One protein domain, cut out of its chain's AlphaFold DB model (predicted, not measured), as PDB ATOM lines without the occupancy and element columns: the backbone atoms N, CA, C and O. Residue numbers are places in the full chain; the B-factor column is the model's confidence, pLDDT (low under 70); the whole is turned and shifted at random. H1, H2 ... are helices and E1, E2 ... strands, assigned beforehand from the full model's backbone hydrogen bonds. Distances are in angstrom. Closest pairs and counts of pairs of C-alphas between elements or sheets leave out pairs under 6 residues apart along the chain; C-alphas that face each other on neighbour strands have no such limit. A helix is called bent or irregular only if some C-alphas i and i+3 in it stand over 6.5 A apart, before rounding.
ATOM      1  N   ASP A  26     237.460 239.778 170.722       91.19
ATOM      2  CA  ASP A  26     238.721 239.051 170.883       91.19
ATOM      3  C   ASP A  26     239.966 239.944 170.735       91.19
ATOM      4  O   ASP A  26     241.018 239.635 171.295       91.19
ATOM      5  N   GLN A  27     239.840 241.073 170.037       92.94
ATOM      6  CA  GLN A  27     240.891 242.085 169.892       92.94
ATOM      7  C   GLN A  27     240.907 243.079 171.064       92.94
ATOM      8  O   GLN A  27     241.864 243.838 171.236       92.94
ATOM      9  N   CYS A  28     239.849 243.092 171.876       94.38
ATOM     10  CA  CYS A  28     239.703 244.023 172.981       94.38
ATOM     11  C   CYS A  28     240.492 243.554 174.205       94.38
ATOM     12  O   CYS A  28     240.562 242.372 174.541       94.38
ATOM     13  N   LYS A  29     241.059 244.513 174.933       96.44
ATOM     14  CA  LYS A  29     241.815 244.257 176.161       96.44
ATOM     15  C   LYS A  29     240.892 244.384 177.364       96.44
ATOM     16  O   LYS A  29     240.138 245.350 177.469       96.44
ATOM     17  N   LEU A  30     240.970 243.435 178.293       97.06
ATOM     18  CA  LEU A  30     240.213 243.509 179.541       97.06
ATOM     19  C   LEU A  30     240.664 244.723 180.367       97.06
ATOM     20  O   LEU A  30     241.858 244.935 180.583       97.06
ATOM     21  N   VAL A  31     239.703 245.497 180.861       96.62
ATOM     22  CA  VAL A  31     239.921 246.537 181.871       96.62
ATOM     23  C   VAL A  31     239.779 245.915 183.254       96.62
ATOM     24  O   VAL A  31     240.741 245.913 184.017       96.62
ATOM     25  N   VAL A  32     238.596 245.370 183.541       96.50
ATOM     26  CA  VAL A  32     238.224 244.730 184.809       96.50
ATOM     27  C   VAL A  32     236.954 243.899 184.604       96.50
ATOM     28  O   VAL A  32     236.118 244.247 183.765       96.50
ATOM     29  N   SER A  33     236.788 242.829 185.381       95.69
ATOM     30  CA  SER A  33     235.475 242.203 185.595       95.69
ATOM     31  C   SER A  33     235.084 242.288 187.063       95.69
ATOM     32  O   SER A  33     235.946 242.132 187.929       95.69
ATOM     33  N   TYR A  34     233.806 242.511 187.348       94.31
ATOM     34  CA  TYR A  34     233.261 242.670 188.698       94.31
ATOM     35  C   TYR A  34     231.849 242.098 188.801       94.31
ATOM     36  O   TYR A  34     231.178 241.881 187.789       94.31
ATOM     37  N   TYR A  35     231.389 241.878 190.031       91.81
ATOM     38  CA  TYR A  35     230.003 241.511 190.283       91.81
ATOM     39  C   TYR A  35     229.110 242.736 190.408       91.81
ATOM     40  O   TYR A  35     229.483 243.768 190.966       91.81
ATOM     41  N   LEU A  36     227.887 242.588 189.931       89.25
ATOM     42  CA  LEU A  36     226.840 243.584 190.026       89.25
ATOM     43  C   LEU A  36     225.589 242.902 190.570       89.25
ATOM     44  O   LEU A  36     225.211 241.827 190.104       89.25
ATOM     45  N   PHE A  37     224.966 243.512 191.571       84.38
ATOM     46  CA  PHE A  37     223.760 242.972 192.180       84.38
ATOM     47  C   PHE A  37     222.537 243.688 191.610       84.38
ATOM     48  O   PHE A  37     222.295 244.852 191.918       84.38
ATOM     49  N   ILE A  38     221.768 242.994 190.770       79.38
ATOM     50  CA  ILE A  38     220.538 243.529 190.182       79.38
ATOM     51  C   ILE A  38     219.352 242.750 190.751       79.38
ATOM     52  O   ILE A  38     219.100 241.602 190.385       79.38
ATOM     53  N   GLY A  39     218.586 243.392 191.633       75.94
ATOM     54  CA  GLY A  39     217.378 242.808 192.215       75.94
ATOM     55  C   GLY A  39     217.683 241.651 193.167       75.94
ATOM     56  O   GLY A  39     217.961 241.889 194.336       75.94
ATOM     57  N   ILE A  40     217.568 240.414 192.682       75.56
ATOM     58  CA  ILE A  40     217.849 239.186 193.450       75.56
ATOM     59  C   ILE A  40     219.023 238.382 192.883       75.56
ATOM     60  O   ILE A  40     219.391 237.365 193.467       75.56
ATOM     61  N   ASP A  41     219.610 238.835 191.774       83.25
ATOM     62  CA  ASP A  41     220.646 238.110 191.051       83.25
ATOM     63  C   ASP A  41     221.985 238.849 191.104       83.25
ATOM     64  O   ASP A  41     222.065 240.082 191.072       83.25
ATOM     65  N   THR A  42     223.062 238.069 191.156       87.50
ATOM     66  CA  THR A  42     224.423 238.559 190.939       87.50
ATOM     67  C   THR A  42     224.824 238.251 189.509       87.50
ATOM     68  O   THR A  42     224.816 237.092 189.098       87.50
ATOM     69  N   ILE A  43     225.194 239.285 188.762       90.19
ATOM     70  CA  ILE A  43     225.667 239.149 187.388       90.19
ATOM     71  C   ILE A  43     227.133 239.555 187.308       90.19
ATOM     72  O   ILE A  43     227.568 240.477 188.006       90.19
ATOM     73  N   THR A  44     227.903 238.896 186.449       93.19
ATOM     74  CA  THR A  44     229.248 239.363 186.122       93.19
ATOM     75  C   THR A  44     229.155 240.423 185.044       93.19
ATOM     76  O   THR A  44     228.514 240.218 184.013       93.19
ATOM     77  N   GLN A  45     229.822 241.547 185.271       92.75
ATOM     78  CA  GLN A  45     230.053 242.582 184.278       92.75
ATOM     79  C   GLN A  45     231.545 242.618 183.960       92.75
ATOM     80  O   GLN A  45     232.379 242.782 184.849       92.75
ATOM     81  N   SER A  46     231.877 242.516 182.679       94.88
ATOM     82  CA  SER A  46     233.228 242.704 182.161       94.88
ATOM     83  C   SER A  46     233.292 243.987 181.348       94.88
ATOM     84  O   SER A  46     232.414 244.269 180.525       94.88
ATOM     85  N   VAL A  47     234.345 244.764 181.571       95.19
ATOM     86  CA  VAL A  47     234.643 245.984 180.824       95.19
ATOM     87  C   VAL A  47     235.922 245.757 180.038       95.19
ATOM     88  O   VAL A  47     236.938 245.349 180.599       95.19
ATOM     89  N   HIS A  48     235.873 246.030 178.742       96.25
ATOM     90  CA  HIS A  48     236.999 245.921 177.823       96.25
ATOM     91  C   HIS A  48     237.248 247.260 177.141       96.25
ATOM     92  O   HIS A  48     236.380 248.135 177.139       96.25
ATOM     93  N   TYR A  49     238.421 247.401 176.537       95.56
ATOM     94  CA  TYR A  49     238.729 248.544 175.699       95.56
ATOM     95  C   TYR A  49     239.448 248.157 174.409       95.56
ATOM     96  O   TYR A  49     240.164 247.154 174.356       95.56
ATOM     97  N   LEU A  50     239.282 248.997 173.393       93.94
ATOM     98  CA  LEU A  50     239.992 248.931 172.123       93.94
ATOM     99  C   LEU A  50     240.495 250.330 171.753       93.94
ATOM    100  O   LEU A  50     239.751 251.303 171.855       93.94
ATOM    101  N   GLU A  51     241.756 250.421 171.333       91.69
ATOM    102  CA  GLU A  51     242.292 251.602 170.647       91.69
ATOM    103  C   GLU A  51     242.119 251.387 169.144       91.69
ATOM    104  O   GLU A  51     242.676 250.441 168.589       91.69
ATOM    105  N   THR A  52     241.320 252.233 168.503       88.19
ATOM    106  CA  THR A  52     241.037 252.155 167.070       88.19
ATOM    107  C   THR A  52     242.151 252.817 166.256       88.19
ATOM    108  O   THR A  52     242.870 253.696 166.742       88.19
ATOM    109  N   GLU A  53     242.288 252.425 164.987       85.62
ATOM    110  CA  GLU A  53     243.316 252.971 164.087       85.62
ATOM    111  C   GLU A  53     243.166 254.481 163.843       85.62
ATOM    112  O   GLU A  53     244.156 255.184 163.644       85.62
ATOM    113  N   ASP A  54     241.941 255.004 163.908       84.56
ATOM    114  CA  ASP A  54     241.623 256.428 163.772       84.56
ATOM    115  C   ASP A  54     241.785 257.225 165.084       84.56
ATOM    116  O   ASP A  54     241.446 258.411 165.148       84.56
ATOM    117  N   GLY A  55     242.364 256.607 166.121       86.25
ATOM    118  CA  GLY A  55     242.780 257.283 167.347       86.25
ATOM    119  C   GLY A  55     241.655 257.506 168.354       86.25
ATOM    120  O   GLY A  55     241.678 258.504 169.079       86.25
ATOM    121  N   TYR A  56     240.680 256.601 168.419       89.19
ATOM    122  CA  TYR A  56     239.657 256.579 169.461       89.19
ATOM    123  C   TYR A  56     239.907 255.446 170.455       89.19
ATOM    124  O   TYR A  56     240.520 254.427 170.152       89.19
ATOM    125  N   LEU A  57     239.409 255.641 171.668       90.75
ATOM    126  CA  LEU A  57     239.221 254.597 172.654       90.75
ATOM    127  C   LEU A  57     237.741 254.220 172.678       90.75
ATOM    128  O   LEU A  57     236.881 255.077 172.889       90.75
ATOM    129  N   GLN A  58     237.456 252.940 172.475       91.69
ATOM    130  CA  GLN A  58     236.134 252.352 172.656       91.69
ATOM    131  C   GLN A  58     236.114 251.549 173.950       91.69
ATOM    132  O   GLN A  58     237.014 250.746 174.190       91.69
ATOM    133  N   ILE A  59     235.086 251.757 174.772       93.00
ATOM    134  CA  ILE A  59     234.833 251.001 175.999       93.00
ATOM    135  C   ILE A  59     233.638 250.103 175.765       93.00
ATOM    136  O   ILE A  59     232.569 250.561 175.360       93.00
ATOM    137  N   ILE A  60     233.823 248.819 176.038       93.75
ATOM    138  CA  ILE A  60     232.854 247.778 175.727       93.75
ATOM    139  C   ILE A  60     232.447 247.094 177.022       93.75
ATOM    140  O   ILE A  60     233.283 246.546 177.743       93.75
ATOM    141  N   GLY A  61     231.153 247.127 177.314       92.56
ATOM    142  CA  GLY A  61     230.546 246.408 178.423       92.56
ATOM    143  C   GLY A  61     229.933 245.099 177.943       92.56
ATOM    144  O   GLY A  61     229.286 245.054 176.898       92.56
ATOM    145  N   LYS A  62     230.101 244.031 178.718       92.62
ATOM    146  CA  LYS A  62     229.415 242.753 178.526       92.62
ATOM    147  C   LYS A  62     228.992 242.194 179.881       92.62
ATOM    148  O   LYS A  62     229.789 242.229 180.813       92.62
ATOM    149  N   THR A  63     227.785 241.643 179.959       91.12
ATOM    150  CA  THR A  63     227.358 240.829 181.102       91.12
ATOM    151  C   THR A  63     227.288 239.352 180.725       91.12
ATOM    152  O   THR A  63     227.346 239.007 179.542       91.12
ATOM    153  N   ASP A  64     227.083 238.484 181.711       88.44
ATOM    154  CA  ASP A  64     226.801 237.059 181.481       88.44
ATOM    155  C   ASP A  64     225.533 236.810 180.637       88.44
ATOM    156  O   ASP A  64     225.384 235.742 180.046       88.44
ATOM    157  N   PHE A  65     224.636 237.799 180.537       86.00
ATOM    158  CA  PHE A  65     223.327 237.668 179.884       86.00
ATOM    159  C   PHE A  65     223.161 238.530 178.628       86.00
ATOM    160  O   PHE A  65     222.146 238.417 177.939       86.00
ATOM    161  N   THR A  66     224.121 239.404 178.316       85.88
ATOM    162  CA  THR A  66     224.000 240.364 177.211       85.88
ATOM    163  C   THR A  66     225.115 240.202 176.192       85.88
ATOM    164  O   THR A  66     226.255 239.869 176.519       85.88
ATOM    165  N   CYS A  67     224.804 240.523 174.935       88.69
ATOM    166  CA  CYS A  67     225.836 240.757 173.934       88.69
ATOM    167  C   CYS A  67     226.743 241.919 174.376       88.69
ATOM    168  O   CYS A  67     226.275 242.825 175.081       88.69
ATOM    169  N   PRO A  68     228.030 241.909 173.988       91.88
ATOM    170  CA  PRO A  68     228.901 243.051 174.212       91.88
ATOM    171  C   PRO A  68     228.319 244.287 173.515       91.88
ATOM    172  O   PRO A  68     227.807 244.202 172.400       91.88
ATOM    173  N   ALA A  69     228.408 245.434 174.176       90.69
ATOM    174  CA  ALA A  69     227.942 246.712 173.659       90.69
ATOM    175  C   ALA A  69     228.968 247.802 173.961       90.69
ATOM    176  O   ALA A  69     229.614 247.788 175.011       90.69
ATOM    177  N   ILE A  70     229.109 248.756 173.046       88.69
ATOM    178  CA  ILE A  70     229.944 249.934 173.269       88.69
ATOM    179  C   ILE A  70     229.204 250.840 174.253       88.69
ATOM    180  O   ILE A  70     228.103 251.305 173.966       88.69
ATOM    181  N   ILE A  71     229.796 251.055 175.428       86.50
ATOM    182  CA  ILE A  71     229.241 251.911 176.485       86.50
ATOM    183  C   ILE A  71     229.825 253.328 176.451       86.50
ATOM    184  O   ILE A  71     229.231 254.240 177.017       86.50
ATOM    185  N   ALA A  72     230.969 253.520 175.784       86.25
ATOM    186  CA  ALA A  72     231.550 254.832 175.513       86.25
ATOM    187  C   ALA A  72     232.536 254.772 174.335       86.25
ATOM    188  O   ALA A  72     233.213 253.763 174.138       86.25
ATOM    189  N   GLN A  73     232.670 255.877 173.600       86.94
ATOM    190  CA  GLN A  73     233.732 256.090 172.617       86.94
ATOM    191  C   GLN A  73     234.236 257.529 172.712       86.94
ATOM    192  O   GLN A  73     233.447 258.469 172.794       86.94
ATOM    193  N   PHE A  74     235.552 257.715 172.687       84.69
ATOM    194  CA  PHE A  74     236.161 259.029 172.857       84.69
ATOM    195  C   PHE A  74     237.486 259.124 172.123       84.69
ATOM    196  O   PHE A  74     238.192 258.136 171.932       84.69
ATOM    197  N   LYS A  75     237.821 260.334 171.684       87.06
ATOM    198  CA  LYS A  75     239.086 260.584 171.008       87.06
ATOM    199  C   LYS A  75     240.229 260.438 172.006       87.06
ATOM    200  O   LYS A  75     240.150 260.943 173.124       87.06
ATOM    201  N   ARG A  76     241.296 259.760 171.595       86.38
ATOM    202  CA  ARG A  76     242.455 259.521 172.443       86.38
ATOM    203  C   ARG A  76     243.150 260.831 172.802       86.38
ATOM    204  O   ARG A  76     243.553 261.586 171.918       86.38
ATOM    205  N   SER A  77     243.337 261.073 174.100       89.12
ATOM    206  CA  SER A  77     244.161 262.182 174.594       89.12
ATOM    207  C   SER A  77     245.604 261.743 174.874       89.12
ATOM    208  O   SER A  77     245.913 260.548 174.915       89.12
ATOM    209  N   ILE A  78     246.483 262.714 175.142       89.25
ATOM    210  CA  ILE A  78     247.892 262.477 175.505       89.25
ATOM    211  C   ILE A  78     248.084 261.803 176.877       89.25
ATOM    212  O   ILE A  78     249.173 261.315 177.170       89.25
ATOM    213  N   GLN A  79     247.062 261.788 177.739       92.75
ATOM    214  CA  GLN A  79     247.144 261.169 179.068       92.75
ATOM    215  C   GLN A  79     247.289 259.648 178.961       92.75
ATOM    216  O   GLN A  79     246.839 259.096 177.969       92.75
ATOM    217  N   PRO A  80     247.806 258.914 179.958       94.50
ATOM    218  CA  PRO A  80     247.837 257.449 179.914       94.50
ATOM    219  C   PRO A  80     246.446 256.819 179.706       94.50
ATOM    220  O   PRO A  80     245.469 257.286 180.288       94.50
ATOM    221  N   VAL A  81     246.357 255.733 178.921       92.38
ATOM    222  CA  VAL A  81     245.087 255.030 178.605       92.38
ATOM    223  C   VAL A  81     244.310 254.701 179.875       92.38
ATOM    224  O   VAL A  81     243.123 254.984 179.978       92.38
ATOM    225  N   LYS A  82     245.007 254.145 180.870       94.81
ATOM    226  CA  LYS A  82     244.419 253.748 182.147       94.81
ATOM    227  C   LYS A  82     243.730 254.900 182.871       94.81
ATOM    228  O   LYS A  82     242.651 254.694 183.404       94.81
ATOM    229  N   VAL A  83     244.323 256.096 182.863       93.31
ATOM    230  CA  VAL A  83     243.743 257.279 183.520       93.31
ATOM    231  C   VAL A  83     242.428 257.658 182.842       93.31
ATOM    232  O   VAL A  83     241.409 257.752 183.512       93.31
ATOM    233  N   GLN A  84     242.431 257.749 181.509       92.56
ATOM    234  CA  GLN A  84     241.227 258.077 180.737       92.56
ATOM    235  C   GLN A  84     240.115 257.035 180.943       92.56
ATOM    236  O   GLN A  84     238.952 257.380 181.137       92.56
ATOM    237  N   ILE A  85     240.466 255.746 180.940       92.31
ATOM    238  CA  ILE A  85     239.504 254.660 181.163       92.31
ATOM    239  C   ILE A  85     238.941 254.690 182.586       92.31
ATOM    240  O   ILE A  85     237.748 254.468 182.758       92.31
ATOM    241  N   MET A  86     239.765 254.975 183.598       93.31
ATOM    242  CA  MET A  86     239.308 255.086 184.987       93.31
ATOM    243  C   MET A  86     238.312 256.234 185.171       93.31
ATOM    244  O   MET A  86     237.310 256.049 185.855       93.31
ATOM    245  N   GLU A  87     238.537 257.387 184.533       91.25
ATOM    246  CA  GLU A  87     237.592 258.515 184.555       91.25
ATOM    247  C   GLU A  87     236.247 258.139 183.920       91.25
ATOM    248  O   GLU A  87     235.188 258.374 184.496       91.25
ATOM    249  N   ILE A  88     236.277 257.459 182.776       89.00
ATOM    250  CA  ILE A  88     235.051 257.038 182.085       89.00
ATOM    251  C   ILE A  88     234.315 255.956 182.857       89.00
ATOM    252  O   ILE A  88     233.090 255.975 182.934       89.00
ATOM    253  N   LEU A  89     235.048 255.014 183.447       89.88
ATOM    254  CA  LEU A  89     234.462 253.986 184.292       89.88
ATOM    255  C   LEU A  89     233.805 254.616 185.527       89.88
ATOM    256  O   LEU A  89     232.692 254.223 185.880       89.88
ATOM    257  N   LYS A  90     234.445 255.632 186.126       91.19
ATOM    258  CA  LYS A  90     233.874 256.427 187.220       91.19
ATOM    259  C   LYS A  90     232.537 257.041 186.809       91.19
ATOM    260  O   LYS A  90     231.540 256.850 187.506       91.19
ATOM    261  N   ASP A  91     232.501 257.728 185.670       88.06
ATOM    262  CA  ASP A  91     231.289 258.382 185.170       88.06
ATOM    263  C   ASP A  91     230.198 257.374 184.790       88.06
ATOM    264  O   ASP A  91     229.025 257.571 185.115       88.06
ATOM    265  N   TYR A  92     230.562 256.261 184.155       86.69
ATOM    266  CA  TYR A  92     229.628 255.194 183.807       86.69
ATOM    267  C   TYR A  92     228.950 254.604 185.052       86.69
ATOM    268  O   TYR A  92     227.722 254.500 185.098       86.69
ATOM    269  N   ILE A  93     229.724 254.269 186.090       88.31
ATOM    270  CA  ILE A  93     229.196 253.730 187.353       88.31
ATOM    271  C   ILE A  93     228.329 254.778 188.053       88.31
ATOM    272  O   ILE A  93     227.203 254.482 188.458       88.31
ATOM    273  N   LYS A  94     228.807 256.026 188.126       87.44
ATOM    274  CA  LYS A  94     228.069 257.147 188.717       87.44
ATOM    275  C   LYS A  94     226.678 257.291 188.097       87.44
ATOM    276  O   LYS A  94     225.703 257.416 188.834       87.44
ATOM    277  N   ASN A  95     226.557 257.214 186.775       83.12
ATOM    278  CA  ASN A  95     225.278 257.402 186.085       83.12
ATOM    279  C   ASN A  95     224.379 256.155 186.069       83.12
ATOM    280  O   ASN A  95     223.155 256.285 186.036       83.12
ATOM    281  N   SER A  96     224.952 254.951 186.102       80.25
ATOM    282  CA  SER A  96     224.181 253.701 186.021       80.25
ATOM    283  C   SER A  96     223.630 253.222 187.368       80.25
ATOM    284  O   SER A  96     222.621 252.515 187.388       80.25
ATOM    285  N   ARG A  97     224.214 253.646 188.497       82.69
ATOM    286  CA  ARG A  97     223.898 253.111 189.835       82.69
ATOM    287  C   ARG A  97     222.421 253.121 190.230       82.69
ATOM    288  O   ARG A  97     221.988 252.247 190.967       82.69
ATOM    289  N   PHE A  98     221.627 254.074 189.742       74.19
ATOM    290  CA  PHE A  98     220.195 254.126 190.061       74.19
ATOM    291  C   PHE A  98     219.431 252.905 189.545       74.19
ATOM    292  O   PHE A  98     218.400 252.545 190.103       74.19
ATOM    293  N   ALA A  99     219.924 252.280 188.474       72.81
ATOM    294  CA  ALA A  99     219.334 251.075 187.911       72.81
ATOM    295  C   ALA A  99     219.956 249.793 188.479       72.81
ATOM    296  O   ALA A  99     219.259 248.790 188.605       72.81
ATOM    297  N   ILE A 100     221.257 249.813 188.784       75.06
ATOM    298  CA  ILE A 100     222.036 248.587 189.018       75.06
ATOM    299  C   ILE A 100     222.833 248.555 190.330       75.06
ATOM    300  O   ILE A 100     223.556 247.597 190.584       75.06
ATOM    301  N   GLY A 101     222.712 249.587 191.164       83.56
ATOM    302  CA  GLY A 101     223.497 249.739 192.385       83.56
ATOM    303  C   GLY A 101     224.987 249.966 192.122       83.56
ATOM    304  O   GLY A 101     225.412 250.312 191.017       83.56
ATOM    305  N   PHE A 102     225.790 249.785 193.169       88.38
ATOM    306  CA  PHE A 102     227.242 249.816 193.056       88.38
ATOM    307  C   PHE A 102     227.806 248.442 192.686       88.38
ATOM    308  O   PHE A 102     227.341 247.427 193.211       88.38
ATOM    309  N   PRO A 103     228.852 248.396 191.843       89.75
ATOM    310  CA  PRO A 103     229.670 247.209 191.682       89.75
ATOM    311  C   PRO A 103     230.188 246.687 193.019       89.75
ATOM    312  O   PRO A 103     230.571 247.448 193.906       89.75
ATOM    313  N   THR A 104     230.264 245.368 193.125       82.50
ATOM    314  CA  THR A 104     230.869 244.672 194.256       82.50
ATOM    315  C   THR A 104     232.025 243.838 193.742       82.50
ATOM    316  O   THR A 104     231.872 243.140 192.746       82.50
ATOM    317  N   ASN A 105     233.165 243.902 194.429       78.88
ATOM    318  CA  ASN A 105     234.334 243.049 194.222       78.88
ATOM    319  C   ASN A 105     234.768 242.865 192.757       78.88
ATOM    320  O   ASN A 105     234.214 242.041 192.027       78.88
ATOM    321  N   ALA A 106     235.872 243.495 192.356       88.88
ATOM    322  CA  ALA A 106     236.553 243.025 191.148       88.88
ATOM    323  C   ALA A 106     236.948 241.541 191.294       88.88
ATOM    324  O   ALA A 106     237.447 241.122 192.345       88.88
ATOM    325  N   ILE A 107     236.693 240.764 190.239       89.69
ATOM    326  CA  ILE A 107     236.917 239.312 190.164       89.69
ATOM    327  C   ILE A 107     238.013 238.940 189.165       89.69
ATOM    328  O   ILE A 107     238.627 237.884 189.295       89.69
ATOM    329  N   GLN A 108     238.281 239.801 188.181       91.56
ATOM    330  CA  GLN A 108     239.356 239.594 187.218       91.56
ATOM    331  C   GLN A 108     240.056 240.912 186.908       91.56
ATOM    332  O   GLN A 108     239.418 241.897 186.529       91.56
ATOM    333  N   ASN A 109     241.380 240.884 187.035       93.19
ATOM    334  CA  ASN A 109     242.250 242.014 186.743       93.19
ATOM    335  C   ASN A 109     242.524 242.100 185.239       93.19
ATOM    336  O   ASN A 109     242.726 241.081 184.574       93.19
ATOM    337  N   GLY A 110     242.587 243.325 184.732       95.06
ATOM    338  CA  GLY A 110     243.023 243.631 183.376       95.06
ATOM    339  C   GLY A 110     243.971 244.822 183.398       95.06
ATOM    340  O   GLY A 110     245.000 244.795 184.073       95.06
ATOM    341  N   LEU A 111     243.611 245.892 182.692       96.38
ATOM    342  CA  LEU A 111     244.293 247.186 182.793       96.38
ATOM    343  C   LEU A 111     244.225 247.788 184.210       96.38
ATOM    344  O   LEU A 111     245.126 248.529 184.615       96.38
ATOM    345  N   VAL A 112     243.146 247.491 184.935       95.31
ATOM    346  CA  VAL A 112     242.877 247.952 186.299       95.31
ATOM    347  C   VAL A 112     242.982 246.751 187.238       95.31
ATOM    348  O   VAL A 112     242.466 245.670 186.932       95.31
ATOM    349  N   THR A 113     243.690 246.918 188.356       94.88
ATOM    350  CA  THR A 113     243.769 245.876 189.385       94.88
ATOM    351  C   THR A 113     242.528 245.893 190.265       94.88
ATOM    352  O   THR A 113     241.793 246.881 190.328       94.88
ATOM    353  N   LYS A 114     242.306 244.797 190.988       93.25
ATOM    354  CA  LYS A 114     241.239 244.704 191.977       93.25
ATOM    355  C   LYS A 114     241.295 245.838 192.997       93.25
ATOM    356  O   LYS A 114     240.274 246.452 193.264       93.25
ATOM    357  N   GLU A 115     242.476 246.143 193.520       93.25
ATOM    358  CA  GLU A 115     242.666 247.172 194.544       93.25
ATOM    359  C   GLU A 115     242.328 248.565 194.007       93.25
ATOM    360  O   GLU A 115     241.675 249.349 194.689       93.25
ATOM    361  N   GLU A 116     242.727 248.869 192.771       95.12
ATOM    362  CA  GLU A 116     242.412 250.146 192.126       95.12
ATOM    363  C   GLU A 116     240.917 250.283 191.834       95.12
ATOM    364  O   GLU A 116     240.351 251.361 192.018       95.12
ATOM    365  N   PHE A 117     240.268 249.200 191.400       95.00
ATOM    366  CA  PHE A 117     238.829 249.191 191.168       95.00
ATOM    367  C   PHE A 117     238.045 249.312 192.477       95.00
ATOM    368  O   PHE A 117     237.166 250.161 192.588       95.00
ATOM    369  N   ASP A 118     238.382 248.514 193.487       92.19
ATOM    370  CA  ASP A 118     237.704 248.545 194.782       92.19
ATOM    371  C   ASP A 118     237.907 249.920 195.464       92.19
ATOM    372  O   ASP A 118     236.961 250.462 196.039       92.19
ATOM    373  N   SER A 119     239.087 250.545 195.318       93.94
ATOM    374  CA  SER A 119     239.335 251.927 195.764       93.94
ATOM    375  C   SER A 119     238.470 252.941 195.013       93.94
ATOM    376  O   SER A 119     237.894 253.823 195.642       93.94
ATOM    377  N   LEU A 120     238.324 252.805 193.689       94.38
ATOM    378  CA  LEU A 120     237.454 253.674 192.888       94.38
ATOM    379  C   LEU A 120     235.997 253.619 193.371       94.38
ATOM    380  O   LEU A 120     235.344 254.659 193.475       94.38
ATOM    381  N   ILE A 121     235.486 252.419 193.665       94.12
ATOM    382  CA  ILE A 121     234.125 252.245 194.187       94.12
ATOM    383  C   ILE A 121     233.991 252.869 195.578       94.12
ATOM    384  O   ILE A 121     233.032 253.602 195.819       94.12
ATOM    385  N   ALA A 122     234.951 252.629 196.474       93.56
ATOM    386  CA  ALA A 122     234.937 253.205 197.819       93.56
ATOM    387  C   ALA A 122     234.958 254.743 197.787       93.56
ATOM    388  O   ALA A 122     234.179 255.389 198.491       93.56
ATOM    389  N   ASP A 123     235.788 255.332 196.924       94.12
ATOM    390  CA  ASP A 123     235.870 256.782 196.749       94.12
ATOM    391  C   ASP A 123     234.555 257.373 196.222       94.12
ATOM    392  O   ASP A 123     234.142 258.446 196.669       94.12
ATOM    393  N   LEU A 124     233.879 256.673 195.303       93.38
ATOM    394  CA  LEU A 124     232.564 257.063 194.786       93.38
ATOM    395  C   LEU A 124     231.473 257.005 195.859       93.38
ATOM    396  O   LEU A 124     230.693 257.949 195.972       93.38
ATOM    397  N   ILE A 125     231.425 255.931 196.651       92.88
ATOM    398  CA  ILE A 125     230.476 255.801 197.768       92.88
ATOM    399  C   ILE A 125     230.682 256.959 198.747       92.88
ATOM    400  O   ILE A 125     229.740 257.688 199.052       92.88
ATOM    401  N   ALA A 126     231.929 257.208 199.151       94.75
ATOM    402  CA  ALA A 126     232.250 258.297 200.061       94.75
ATOM    403  C   ALA A 126     231.950 259.685 199.453       94.75
ATOM    404  O   ALA A 126     231.595 260.614 200.177       94.75
ATOM    405  N   GLU A 127     232.106 259.869 198.133       93.94
ATOM    406  CA  GLU A 127     231.686 261.091 197.427       93.94
ATOM    407  C   GLU A 127     230.173 261.306 197.542       93.94
ATOM    408  O   GLU A 127     229.751 262.413 197.880       93.94
ATOM    409  N   PHE A 128     229.364 260.270 197.319       91.88
ATOM    410  CA  PHE A 128     227.905 260.367 197.412       91.88
ATOM    411  C   PHE A 128     227.417 260.600 198.835       91.88
ATOM    412  O   PHE A 128     226.609 261.502 199.027       91.88
ATOM    413  N   GLU A 129     227.964 259.901 199.829       93.69
ATOM    414  CA  GLU A 129     227.628 260.131 201.241       93.69
ATOM    415  C   GLU A 129     227.931 261.579 201.662       93.69
ATOM    416  O   GLU A 129     227.114 262.245 202.303       93.69
ATOM    417  N   ARG A 130     229.090 262.119 201.251       95.38
ATOM    418  CA  ARG A 130     229.428 263.531 201.498       95.38
ATOM    419  C   ARG A 130     228.465 264.478 200.790       95.38
ATOM    420  O   ARG A 130     228.063 265.482 201.379       95.38
ATOM    421  N   ASN A 131     228.115 264.186 199.540       94.19
ATOM    422  CA  ASN A 131     227.208 265.022 198.760       94.19
ATOM    423  C   ASN A 131     225.789 265.015 199.332       94.19
ATOM    424  O   ASN A 131     225.167 266.072 199.392       94.19
ATOM    425  N   GLU A 132     225.293 263.858 199.766       93.75
ATOM    426  CA  GLU A 132     223.998 263.713 200.427       93.75
ATOM    427  C   GLU A 132     223.966 264.517 201.728       93.75
ATOM    428  O   GLU A 132     223.101 265.377 201.904       93.75
ATOM    429  N   ALA A 133     224.957 264.314 202.602       94.88
ATOM    430  CA  ALA A 133     225.051 265.033 203.868       94.88
ATOM    431  C   ALA A 133     225.104 266.555 203.664       94.88
ATOM    432  O   ALA A 133     224.439 267.300 204.385       94.88
TER     433      ALA A 133
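AT A GLANCE: This is residues 26 to 133 of the 215 residues of an uncharacterized protein of Maribellus luteus (UniProt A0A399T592). A strongly twisted sheet of five strands is covered on one face by two helices, while its other face is bare. H1 lies over E3 and E2; H2 meets the E5 and E1 side with residues 114 to 121 and runs on past H1. The 108 printed residues have five named strands and two named helices, in the order E1 E2 E3 E4 H1 E5 H2, class mixed. The sheet order is E4 E3 E2 E1 E5, all antiparallel; the whole is compact, radius of gyration of the C-alphas 13.9 A, spanning 43 by 31 by 22 A.

HOW THE PARTS SIT: E1, residues 29 to 38, E2, 41 to 51, E3, 56 to 63, and E4, 69 to 75, form a meander, each strand the antiparallel neighbour of the one before, in three hairpins. Within hydrogen-bond range are N 36 and O 43 at 2.9 A, N 48 and O 60 at 2.8 A, and N 59 and O 72 at 2.8 A. E5, residues 104 to 109, is antiparallel to E1, with N 33 and O 108 at 3.0 A. H1, residues 81 to 100, and H2, 114 to 133, are on the same face, two layers, at heights over the sheet of 7.3 A and 10.7 A. The closest C-alphas of E5 and H2 are Ala 106 and Lys 114, 5.0 A. H1 and H2 only just touch, with 3 pairs of C-alphas within 8 A, Lys 90 and Leu 120 closest at 7.2 A, at a steep tilt of 53 degrees. Every O i to N i+4 pair is within hydrogen-bond range in H2, 14 of 16 in H1.

IN THESE COORDINATES: E1, 25.5 A long, begins at C-alpha 29 (241.815, 244.257, 176.161) and bends by 50 degrees at residue 35. E2 is 32.7 A, E3 23.1 A, E4 18.0 A and E5 13.9 A. H1, 26.1 A, is irregular: C-alphas 95 and 98 are 7.2 A apart. H2, 28.6 A, ends at C-alpha 133 (225.051, 265.033, 203.868).

THE WHOLE: The C-alphas farthest apart, Glu 53 and Ala 133, are 45.4 A apart. The printed part has no cut, its links are tight, and no printed residue is under 70 in pLDDT.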